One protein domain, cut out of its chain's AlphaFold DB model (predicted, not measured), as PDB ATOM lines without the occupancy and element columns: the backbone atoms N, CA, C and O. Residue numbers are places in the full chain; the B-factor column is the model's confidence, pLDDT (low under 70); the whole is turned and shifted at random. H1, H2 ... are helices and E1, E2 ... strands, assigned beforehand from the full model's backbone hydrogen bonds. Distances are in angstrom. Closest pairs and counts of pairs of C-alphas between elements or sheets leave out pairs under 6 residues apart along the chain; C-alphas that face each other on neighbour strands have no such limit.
ATOM      1  N   LYS A  30     280.992 215.469 139.765       83.50
ATOM      2  CA  LYS A  30     280.093 214.573 140.522       83.50
ATOM      3  C   LYS A  30     279.454 215.260 141.737       83.50
ATOM      4  O   LYS A  30     278.413 214.802 142.205       83.50
ATOM      5  N   LYS A  31     280.067 216.331 142.248       88.88
ATOM      6  CA  LYS A  31     279.572 217.134 143.374       88.88
ATOM      7  C   LYS A  31     278.694 218.304 142.924       88.88
ATOM      8  O   LYS A  31     278.167 219.006 143.782       88.88
ATOM      9  N   GLN A  32     278.535 218.520 141.620       92.81
ATOM     10  CA  GLN A  32     277.702 219.588 141.076       92.81
ATOM     11  C   GLN A  32     276.257 219.120 140.902       92.81
ATOM     12  O   GLN A  32     275.994 217.929 140.715       92.81
ATOM     13  N   CYS A  33     275.324 220.067 140.979       94.31
ATOM     14  CA  CYS A  33     273.884 219.858 140.807       94.31
ATOM     15  C   CYS A  33     273.515 219.737 139.325       94.31
ATOM     16  O   CYS A  33     272.757 220.534 138.787       94.31
ATOM     17  N   GLU A  34     274.128 218.768 138.654       94.69
ATOM     18  CA  GLU A  34     274.055 218.608 137.200       94.69
ATOM     19  C   GLU A  34     273.421 217.281 136.780       94.69
ATOM     20  O   GLU A  34     273.218 217.045 135.591       94.69
ATOM     21  N   TRP A  35     273.156 216.394 137.742       95.75
ATOM     22  CA  TRP A  35     272.684 215.042 137.479       95.75
ATOM     23  C   TRP A  35     271.187 214.924 137.729       95.75
ATOM     24  O   TRP A  35     270.684 215.523 138.671       95.75
ATOM     25  N   TYR A  36     270.481 214.157 136.912       96.25
ATOM     26  CA  TYR A  36     269.034 213.973 137.006       96.25
ATOM     27  C   TYR A  36     268.641 212.585 136.497       96.25
ATOM     28  O   TYR A  36     269.437 211.907 135.839       96.25
ATOM     29  N   PHE A  37     267.433 212.135 136.839       96.25
ATOM     30  CA  PHE A  37     266.911 210.858 136.358       96.25
ATOM     31  C   PHE A  37     266.201 211.028 135.019       96.25
ATOM     32  O   PHE A  37     265.498 212.012 134.802       96.25
ATOM     33  N   ILE A  38     266.364 210.036 134.150       94.75
ATOM     34  CA  ILE A  38     265.646 209.898 132.882       94.75
ATOM     35  C   ILE A  38     265.180 208.448 132.711       94.75
ATOM     36  O   ILE A  38     265.806 207.543 133.279       94.75
ATOM     37  N   PRO A  39     264.109 208.200 131.938       91.44
ATOM     38  CA  PRO A  39     263.706 206.841 131.600       91.44
ATOM     39  C   PRO A  39     264.823 206.113 130.848       91.44
ATOM     40  O   PRO A  39     265.609 206.718 130.115       91.44
ATOM     41  N   PHE A  40     264.912 204.802 131.053       91.06
ATOM     42  CA  PHE A  40     265.857 203.966 130.323       91.06
ATOM     43  C   PHE A  40     265.388 203.805 128.853       91.06
ATOM     44  O   PHE A  40     264.202 203.559 128.634       91.06
ATOM     45  N   PRO A  41     266.271 203.986 127.848       82.75
ATOM     46  CA  PRO A  41     265.868 204.148 126.444       82.75
ATOM     47  C   PRO A  41     265.509 202.843 125.717       82.75
ATOM     48  O   PRO A  41     264.686 202.857 124.808       82.75
ATOM     49  N   GLU A  42     266.122 201.722 126.094       73.81
ATOM     50  CA  GLU A  42     265.872 200.408 125.491       73.81
ATOM     51  C   GLU A  42     264.873 199.672 126.394       73.81
ATOM     52  O   GLU A  42     265.141 199.536 127.572       73.81
ATOM     53  N   GLY A  43     263.690 199.274 125.918       65.25
ATOM     54  CA  GLY A  43     262.576 198.792 126.764       65.25
ATOM     55  C   GLY A  43     262.966 197.997 128.030       65.25
ATOM     56  O   GLY A  43     263.868 197.167 127.984       65.25
ATOM     57  N   ASN A  44     262.288 198.292 129.155       65.88
ATOM     58  CA  ASN A  44     262.579 197.818 130.522       65.88
ATOM     59  C   ASN A  44     263.345 196.472 130.561       65.88
ATOM     60  O   ASN A  44     262.718 195.434 130.326       65.88
ATOM     61  N   PRO A  45     264.657 196.444 130.888       67.44
ATOM     62  CA  PRO A  45     265.325 195.189 131.240       67.44
ATOM     63  C   PRO A  45     264.541 194.498 132.358       67.44
ATOM     64  O   PRO A  45     263.831 195.185 133.087       67.44
ATOM     65  N   SER A  46     264.642 193.170 132.504       71.50
ATOM     66  CA  SER A  46     263.947 192.418 133.561       71.50
ATOM     67  C   SER A  46     264.143 193.078 134.928       71.50
ATOM     68  O   SER A  46     265.169 192.909 135.588       71.50
ATOM     69  N   VAL A  47     263.149 193.865 135.324       82.75
ATOM     70  CA  VAL A  47     263.081 194.574 136.589       82.75
ATOM     71  C   VAL A  47     262.070 193.874 137.462       82.75
ATOM     72  O   VAL A  47     261.070 193.341 136.988       82.75
ATOM     73  N   GLU A  48     262.366 193.859 138.752       87.19
ATOM     74  CA  GLU A  48     261.433 193.383 139.760       87.19
ATOM     75  C   GLU A  48     260.108 194.151 139.670       87.19
ATOM     76  O   GLU A  48     260.082 195.346 139.360       87.19
ATOM     77  N   GLU A  49     259.006 193.466 139.963       88.56
ATOM     78  CA  GLU A  49     257.675 194.064 139.962       88.56
ATOM     79  C   GLU A  49     257.617 195.314 140.862       88.56
ATOM     80  O   GLU A  49     258.166 195.353 141.967       88.56
ATOM     81  N   GLY A  50     256.985 196.382 140.368       89.88
ATOM     82  CA  GLY A  50     256.901 197.667 141.073       89.88
ATOM     83  C   GLY A  50     258.161 198.544 140.993       89.88
ATOM     84  O   GLY A  50     258.200 199.609 141.619       89.88
ATOM     85  N   TRP A  51     259.172 198.140 140.219       92.44
ATOM     86  CA  TRP A  51     260.345 198.950 139.891       92.44
ATOM     87  C   TRP A  51     260.376 199.298 138.407       92.44
ATOM     88  O   TRP A  51     259.840 198.583 137.566       92.44
ATOM     89  N   VAL A  52     261.039 200.404 138.076       92.38
ATOM     90  CA  VAL A  52     261.253 200.821 136.686       92.38
ATOM     91  C   VAL A  52     262.722 201.103 136.427       92.38
ATOM     92  O   VAL A  52     263.440 201.584 137.309       92.38
ATOM     93  N   SER A  53     263.163 200.803 135.209       94.25
ATOM     94  CA  SER A  53     264.526 201.065 134.760       94.25
ATOM     95  C   SER A  53     264.722 202.531 134.423       94.25
ATOM     96  O   SER A  53     263.922 203.142 133.713       94.25
ATOM     97  N   ILE A  54     265.830 203.086 134.895       94.50
ATOM     98  CA  ILE A  54     266.195 204.481 134.679       94.50
ATOM     99  C   ILE A  54     267.675 204.619 134.338       94.50
ATOM    100  O   ILE A  54     268.504 203.737 134.597       94.50
ATOM    101  N   CYS A  55     268.014 205.792 133.819       94.75
ATOM    102  CA  CYS A  55     269.381 206.266 133.747       94.75
ATOM    103  C   CYS A  55     269.551 207.560 134.550       94.75
ATOM    104  O   CYS A  55     268.609 208.305 134.807       94.75
ATOM    105  N   VAL A  56     270.791 207.821 134.950       95.56
ATOM    106  CA  VAL A  56     271.237 209.049 135.600       95.56
ATOM    107  C   VAL A  56     272.055 209.829 134.579       95.56
ATOM    108  O   VAL A  56     273.143 209.396 134.189       95.56
ATOM    109  N   ALA A  57     271.517 210.951 134.117       95.31
ATOM    110  CA  ALA A  57     272.108 211.790 133.083       95.31
ATOM    111  C   ALA A  57     272.717 213.059 133.682       95.31
ATOM    112  O   ALA A  57     272.257 213.537 134.713       95.31
ATOM    113  N   ASN A  58     273.757 213.596 133.045       94.75
ATOM    114  CA  ASN A  58     274.350 214.892 133.352       94.75
ATOM    115  C   ASN A  58     274.147 215.840 132.165       94.75
ATOM    116  O   ASN A  58     274.690 215.593 131.087       94.75
ATOM    117  N   PHE A  59     273.418 216.939 132.372       93.19
ATOM    118  CA  PHE A  59     273.065 217.868 131.290       93.19
ATOM    119  C   PHE A  59     274.219 218.785 130.843       93.19
ATOM    120  O   PHE A  59     274.129 219.393 129.783       93.19
ATOM    121  N   LYS A  60     275.306 218.910 131.619       92.50
ATOM    122  CA  LYS A  60     276.494 219.699 131.234       92.50
ATOM    123  C   LYS A  60     277.526 218.885 130.462       92.50
ATOM    124  O   LYS A  60     278.178 219.417 129.573       92.50
ATOM    125  N   LEU A  61     277.691 217.613 130.815       87.94
ATOM    126  CA  LEU A  61     278.699 216.724 130.237       87.94
ATOM    127  C   LEU A  61     278.152 215.850 129.104       87.94
ATOM    128  O   LEU A  61     278.935 215.133 128.486       87.94
ATOM    129  N   GLY A  62     276.831 215.825 128.891       89.69
ATOM    130  CA  GLY A  62     276.193 214.904 127.944       89.69
ATOM    131  C   GLY A  62     276.445 213.430 128.286       89.69
ATOM    132  O   GLY A  62     276.478 212.579 127.405       89.69
ATOM    133  N   ARG A  63     276.698 213.118 129.567       90.38
ATOM    134  CA  ARG A  63     277.005 211.760 130.037       90.38
ATOM    135  C   ARG A  63     275.773 211.122 130.653       90.38
ATOM    136  O   ARG A  63     275.088 211.754 131.449       90.38
ATOM    137  N   GLN A  64     275.578 209.840 130.383       93.19
ATOM    138  CA  GLN A  64     274.482 209.043 130.923       93.19
ATOM    139  C   GLN A  64     275.021 207.762 131.556       93.19
ATOM    140  O   GLN A  64     275.981 207.165 131.072       93.19
ATOM    141  N   ARG A  65     274.424 207.353 132.676       92.12
ATOM    142  CA  ARG A  65     274.716 206.088 133.354       92.12
ATOM    143  C   ARG A  65     273.418 205.334 133.570       92.12
ATOM    144  O   ARG A  65     272.571 205.799 134.323       92.12
ATOM    145  N   CYS A  66     273.273 204.198 132.915       91.56
ATOM    146  CA  CYS A  66     272.069 203.381 132.976       91.56
ATOM    147  C   CYS A  66     272.207 202.213 133.959       91.56
ATOM    148  O   CYS A  66     273.160 202.174 134.742       91.56
ATOM    149  N   TYR A  67     271.252 201.279 133.910       90.75
ATOM    150  CA  TYR A  67     271.165 200.105 134.787       90.75
ATOM    151  C   TYR A  67     270.886 200.451 136.249       90.75
ATOM    152  O   TYR A  67     271.350 199.774 137.170       90.75
ATOM    153  N   PHE A  68     270.116 201.518 136.450       94.00
ATOM    154  CA  PHE A  68     269.508 201.828 137.730       94.00
ATOM    155  C   PHE A  68     268.039 201.436 137.703       94.00
ATOM    156  O   PHE A  68     267.398 201.470 136.653       94.00
ATOM    157  N   THR A  69     267.501 201.123 138.870       94.94
ATOM    158  CA  THR A  69     266.069 200.941 139.066       94.94
ATOM    159  C   THR A  69     265.592 201.789 140.228       94.94
ATOM    160  O   THR A  69     266.307 201.980 141.213       94.94
ATOM    161  N   ALA A  70     264.378 202.317 140.129       94.75
ATOM    162  CA  ALA A  70     263.741 203.041 141.222       94.75
ATOM    163  C   ALA A  70     262.244 202.741 141.278       94.75
ATOM    164  O   ALA A  70     261.655 202.269 140.304       94.75
ATOM    165  N   LYS A  71     261.623 203.037 142.423       95.00
ATOM    166  CA  LYS A  71     260.164 202.997 142.540       95.00
ATOM    167  C   LYS A  71     259.538 204.178 141.782       95.00
ATOM    168  O   LYS A  71     260.044 205.293 141.935       95.00
ATOM    169  N   PRO A  72     258.419 203.987 141.060       93.56
ATOM    170  CA  PRO A  72     257.724 205.065 140.345       93.56
ATOM    171  C   PRO A  72     257.467 206.311 141.210       93.56
ATOM    172  O   PRO A  72     257.951 207.389 140.888       93.56
ATOM    173  N   ASN A  73     256.884 206.136 142.402       94.31
ATOM    174  CA  ASN A  73     256.575 207.245 143.322       94.31
ATOM    175  C   ASN A  73     257.809 208.054 143.770       94.31
ATOM    176  O   ASN A  73     257.685 209.191 144.226       94.31
ATOM    177  N   PHE A  74     259.003 207.452 143.736       94.50
ATOM    178  CA  PHE A  74     260.251 208.166 144.015       94.50
ATOM    179  C   PHE A  74     260.670 209.023 142.816       94.50
ATOM    180  O   PHE A  74     261.124 210.151 143.006       94.50
ATOM    181  N   LEU A  75     260.501 208.508 141.598       93.56
ATOM    182  CA  LEU A  75     260.820 209.231 140.371       93.56
ATOM    183  C   LEU A  75     259.898 210.419 140.151       93.56
ATOM    184  O   LEU A  75     260.399 211.476 139.792       93.56
ATOM    185  N   ASP A  76     258.609 210.297 140.467       93.75
ATOM    186  CA  ASP A  76     257.665 211.415 140.374       93.75
ATOM    187  C   ASP A  76     258.125 212.614 141.215       93.75
ATOM    188  O   ASP A  76     258.081 213.759 140.772       93.75
ATOM    189  N   LYS A  77     258.668 212.347 142.410       93.00
ATOM    190  CA  LYS A  77     259.217 213.376 143.309       93.00
ATOM    191  C   LYS A  77     260.544 213.959 142.837       93.00
ATOM    192  O   LYS A  77     260.919 215.029 143.301       93.00
ATOM    193  N   MET A  78     261.276 213.240 141.993       94.25
ATOM    194  CA  MET A  78     262.594 213.634 141.494       94.25
ATOM    195  C   MET A  78     262.561 214.085 140.032       94.25
ATOM    196  O   MET A  78     263.609 214.424 139.478       94.25
ATOM    197  N   ASN A  79     261.387 214.084 139.399       91.94
ATOM    198  CA  ASN A  79     261.238 214.390 137.987       91.94
ATOM    199  C   ASN A  79     261.703 215.824 137.699       91.94
ATOM    200  O   ASN A  79     261.221 216.778 138.304       91.94
ATOM    201  N   GLY A  80     262.684 215.964 136.805       89.38
ATOM    202  CA  GLY A  80     263.300 217.251 136.472       89.38
ATOM    203  C   GLY A  80     264.144 217.885 137.587       89.38
ATOM    204  O   GLY A  80     264.686 218.969 137.379       89.38
ATOM    205  N   ILE A  81     264.301 217.241 138.751       94.38
ATOM    206  CA  ILE A  81     265.051 217.809 139.878       94.38
ATOM    207  C   ILE A  81     266.525 217.399 139.796       94.38
ATOM    208  O   ILE A  81     266.844 216.207 139.885       94.38
ATOM    209  N   PRO A  82     267.455 218.366 139.691       95.75
ATOM    210  CA  PRO A  82     268.870 218.057 139.679       95.75
ATOM    211  C   PRO A  82     269.376 217.648 141.067       95.75
ATOM    212  O   PRO A  82     268.905 218.094 142.115       95.75
ATOM    213  N   PHE A  83     270.413 216.826 141.080       96.12
ATOM    214  CA  PHE A  83     271.111 216.375 142.271       96.12
ATOM    215  C   PHE A  83     272.610 216.228 142.008       96.12
ATOM    216  O   PHE A  83     273.102 216.304 140.878       96.12
ATOM    217  N   ARG A  84     273.364 216.011 143.088       95.44
ATOM    218  CA  ARG A  84     274.794 215.689 143.018       95.44
ATOM    219  C   ARG A  84     274.950 214.189 142.880       95.44
ATOM    220  O   ARG A  84     274.438 213.467 143.734       95.44
ATOM    221  N   TYR A  85     275.704 213.699 141.901       94.44
ATOM    222  CA  TYR A  85     275.929 212.257 141.750       94.44
ATOM    223  C   TYR A  85     276.482 211.613 143.030       94.44
ATOM    224  O   TYR A  85     276.093 210.509 143.385       94.44
ATOM    225  N   THR A  86     277.329 212.321 143.784       94.50
ATOM    226  CA  THR A  86     277.852 211.834 145.077       94.50
ATOM    227  C   THR A  86     276.789 211.653 146.164       94.50
ATOM    228  O   THR A  86     277.049 210.988 147.164       94.50
ATOM    229  N   SER A  87     275.614 212.268 146.012       95.50
ATOM    230  CA  SER A  87     274.486 212.112 146.936       95.50
ATOM    231  C   SER A  87     273.583 210.926 146.602       95.50
ATOM    232  O   SER A  87     272.740 210.573 147.423       95.50
ATOM    233  N   LEU A  88     273.751 210.321 145.424       96.44
ATOM    234  CA  LEU A  88     272.987 209.156 145.003       96.44
ATOM    235  C   LEU A  88     273.471 207.923 145.774       96.44
ATOM    236  O   LEU A  88     274.651 207.571 145.725       96.44
ATOM    237  N   LYS A  89     272.552 207.263 146.476       97.00
ATOM    238  CA  LYS A  89     272.779 205.993 147.167       97.00
ATOM    239  C   LYS A  89     272.041 204.887 146.432       97.00
ATOM    240  O   LYS A  89     270.863 205.031 146.108       97.00
ATOM    241  N   TYR A  90     272.736 203.788 146.178       96.25
ATOM    242  CA  TYR A  90     272.200 202.632 145.476       96.25
ATOM    243  C   TYR A  90     272.802 201.337 146.025       96.25
ATOM    244  O   TYR A  90     273.815 201.383 146.721       96.25
ATOM    245  N   THR A  91     272.182 200.202 145.719       94.88
ATOM    246  CA  THR A  91     272.701 198.874 146.069       94.88
ATOM    247  C   THR A  91     273.873 198.467 145.174       94.88
ATOM    248  O   THR A  91     273.939 198.857 144.008       94.88
ATOM    249  N   ASP A  92     274.758 197.610 145.682       90.75
ATOM    250  CA  ASP A  92     275.868 197.034 144.903       90.75
ATOM    251  C   ASP A  92     275.443 195.844 144.017       90.75
ATOM    252  O   ASP A  92     276.274 195.159 143.426       90.75
ATOM    253  N   THR A  93     274.135 195.611 143.888       87.31
ATOM    254  CA  THR A  93     273.546 194.593 143.010       87.31
ATOM    255  C   THR A  93     273.349 195.125 141.592       87.31
ATOM    256  O   THR A  93     273.283 196.335 141.370       87.31
ATOM    257  N   PHE A  94     273.186 194.220 140.627       85.12
ATOM    258  CA  PHE A  94     272.817 194.570 139.258       85.12
ATOM    259  C   PHE A  94     271.401 194.054 138.927       85.12
ATOM    260  O   PHE A  94     271.151 192.871 139.149       85.12
ATOM    261  N   PRO A  95     270.484 194.894 138.403       88.38
ATOM    262  CA  PRO A  95     270.609 196.347 138.271       88.38
ATOM    263  C   PRO A  95     270.651 197.053 139.640       88.38
ATOM    264  O   PRO A  95     270.227 196.516 140.668       88.38
ATOM    265  N   LYS A  96     271.198 198.273 139.654       93.31
ATOM    266  CA  LYS A  96     271.435 199.050 140.878       93.31
ATOM    267  C   LYS A  96     270.141 199.684 141.366       93.31
ATOM    268  O   LYS A  96     269.615 200.584 140.712       93.31
ATOM    269  N   LYS A  97     269.654 199.286 142.540       94.69
ATOM    270  CA  LYS A  97     268.429 199.857 143.115       94.69
ATOM    271  C   LYS A  97     268.750 201.185 143.780       94.69
ATOM    272  O   LYS A  97     269.595 201.229 144.672       94.69
ATOM    273  N   VAL A  98     268.092 202.263 143.367       95.69
ATOM    274  CA  VAL A  98     268.219 203.576 144.009       95.69
ATOM    275  C   VAL A  98     267.543 203.527 145.375       95.69
ATOM    276  O   VAL A  98     266.349 203.261 145.484       95.69
ATOM    277  N   ILE A  99     268.328 203.788 146.417       95.44
ATOM    278  CA  ILE A  99     267.880 203.789 147.813       95.44
ATOM    279  C   ILE A  99     267.426 205.195 148.198       95.44
ATOM    280  O   ILE A  99     266.359 205.385 148.775       95.44
ATOM    281  N   SER A 100     268.254 206.194 147.893       95.75
ATOM    282  CA  SER A 100     267.970 207.589 148.203       95.75
ATOM    283  C   SER A 100     268.839 208.529 147.377       95.75
ATOM    284  O   SER A 100     269.869 208.151 146.813       95.75
ATOM    285  N   VAL A 101     268.418 209.785 147.310       95.94
ATOM    286  CA  VAL A 101     269.188 210.870 146.713       95.94
ATOM    287  C   VAL A 101     268.876 212.150 147.468       95.94
ATOM    288  O   VAL A 101     267.749 212.347 147.925       95.94
ATOM    289  N   LYS A 102     269.868 213.029 147.612       95.19
ATOM    290  CA  LYS A 102     269.626 214.371 148.136       95.19
ATOM    291  C   LYS A 102     269.415 215.311 146.947       95.19
ATOM    292  O   LYS A 102     270.398 215.601 146.258       95.19
TER     293      LYS A 102
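Overview. This is residues 30 to 102 of the 107 residues of an uncharacterized protein of Pseudobacteriovorax antillogorgiicola (UniProt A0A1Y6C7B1). A small, strongly twisted and curled sheet of four strands makes the core, with the short helix H1 packed on it beside the strands. The unnamed stretch of residues 79 to 95 runs between the sheet's two edges, pairing with E1 through residues 83 to 84 and with E4 through residues 89 to 90. The 73 printed residues hold four named strands and one named helix, in the chain order E1, E2, E3, H1, E4; the sheet is mixed, in the order E1, E2, E3, E4. The class is mixed, helices and strands, with under half of the residues in named elements. The whole is compact and rounded, with a radius of gyration of the C-alphas of 11.4 A and spans of 32 by 23 by 22 A.

Along the chain. E1, residues 33 to 39, is 18.9 A long from first to last C-alpha and begins at C-alpha 33 (273.884, 219.858, 140.807). E2, residues 52 to 58, is 19.5 A long. E3, residues 63 to 70, is 19.4 A long and bends by 71 degrees at residue 67. E4, residues 96 to 100, is 11.8 A long and ends at C-alpha 100 (267.970, 207.589, 148.203). H1, residues 72 to 78, measures 9.9 A and begins at C-alpha 72 (257.724, 205.065, 140.345).

Arrangement. E1, E2 and E3 form a meander, each strand the antiparallel neighbour of the one before. E1 and E2 are a hairpin at 148 degrees between their directions, with N 36 and O 57 at 2.9 A, within hydrogen-bond range. E2 and E3 are a hairpin at 152 degrees, with N 56 and O 65 at 2.8 A. E3 and E4 are parallel, with N 98 and O 69 at 2.8 A and N 96 and O 67 at 2.9 A. E3, H1 and E4 form a strand-helix-strand unit, two parallel neighbour strands with a helix between them along the chain. The edge strands E1 and E4 are apart. H1 is on the sheet at a height of 8.4 A, over none of the strands, but only just: two of its C-alphas fall on E3. The closest C-alphas of E1 and H1 are those of Phe 37 and Met 78, 7.3 A apart. In H1, 2 of 3 O i to N i+4 pairs are within hydrogen-bond range.

Size, cuts and confidence. The C-alphas farthest apart are those of Glu 49 and Lys 60, at 33.0 A. The links E1 to E2, 12 residues, and H1 to E4, 17 residues, are long. The printed part has no cut. The mean pLDDT of the printed part is 91.2, and residues 43 to 45 are under 70.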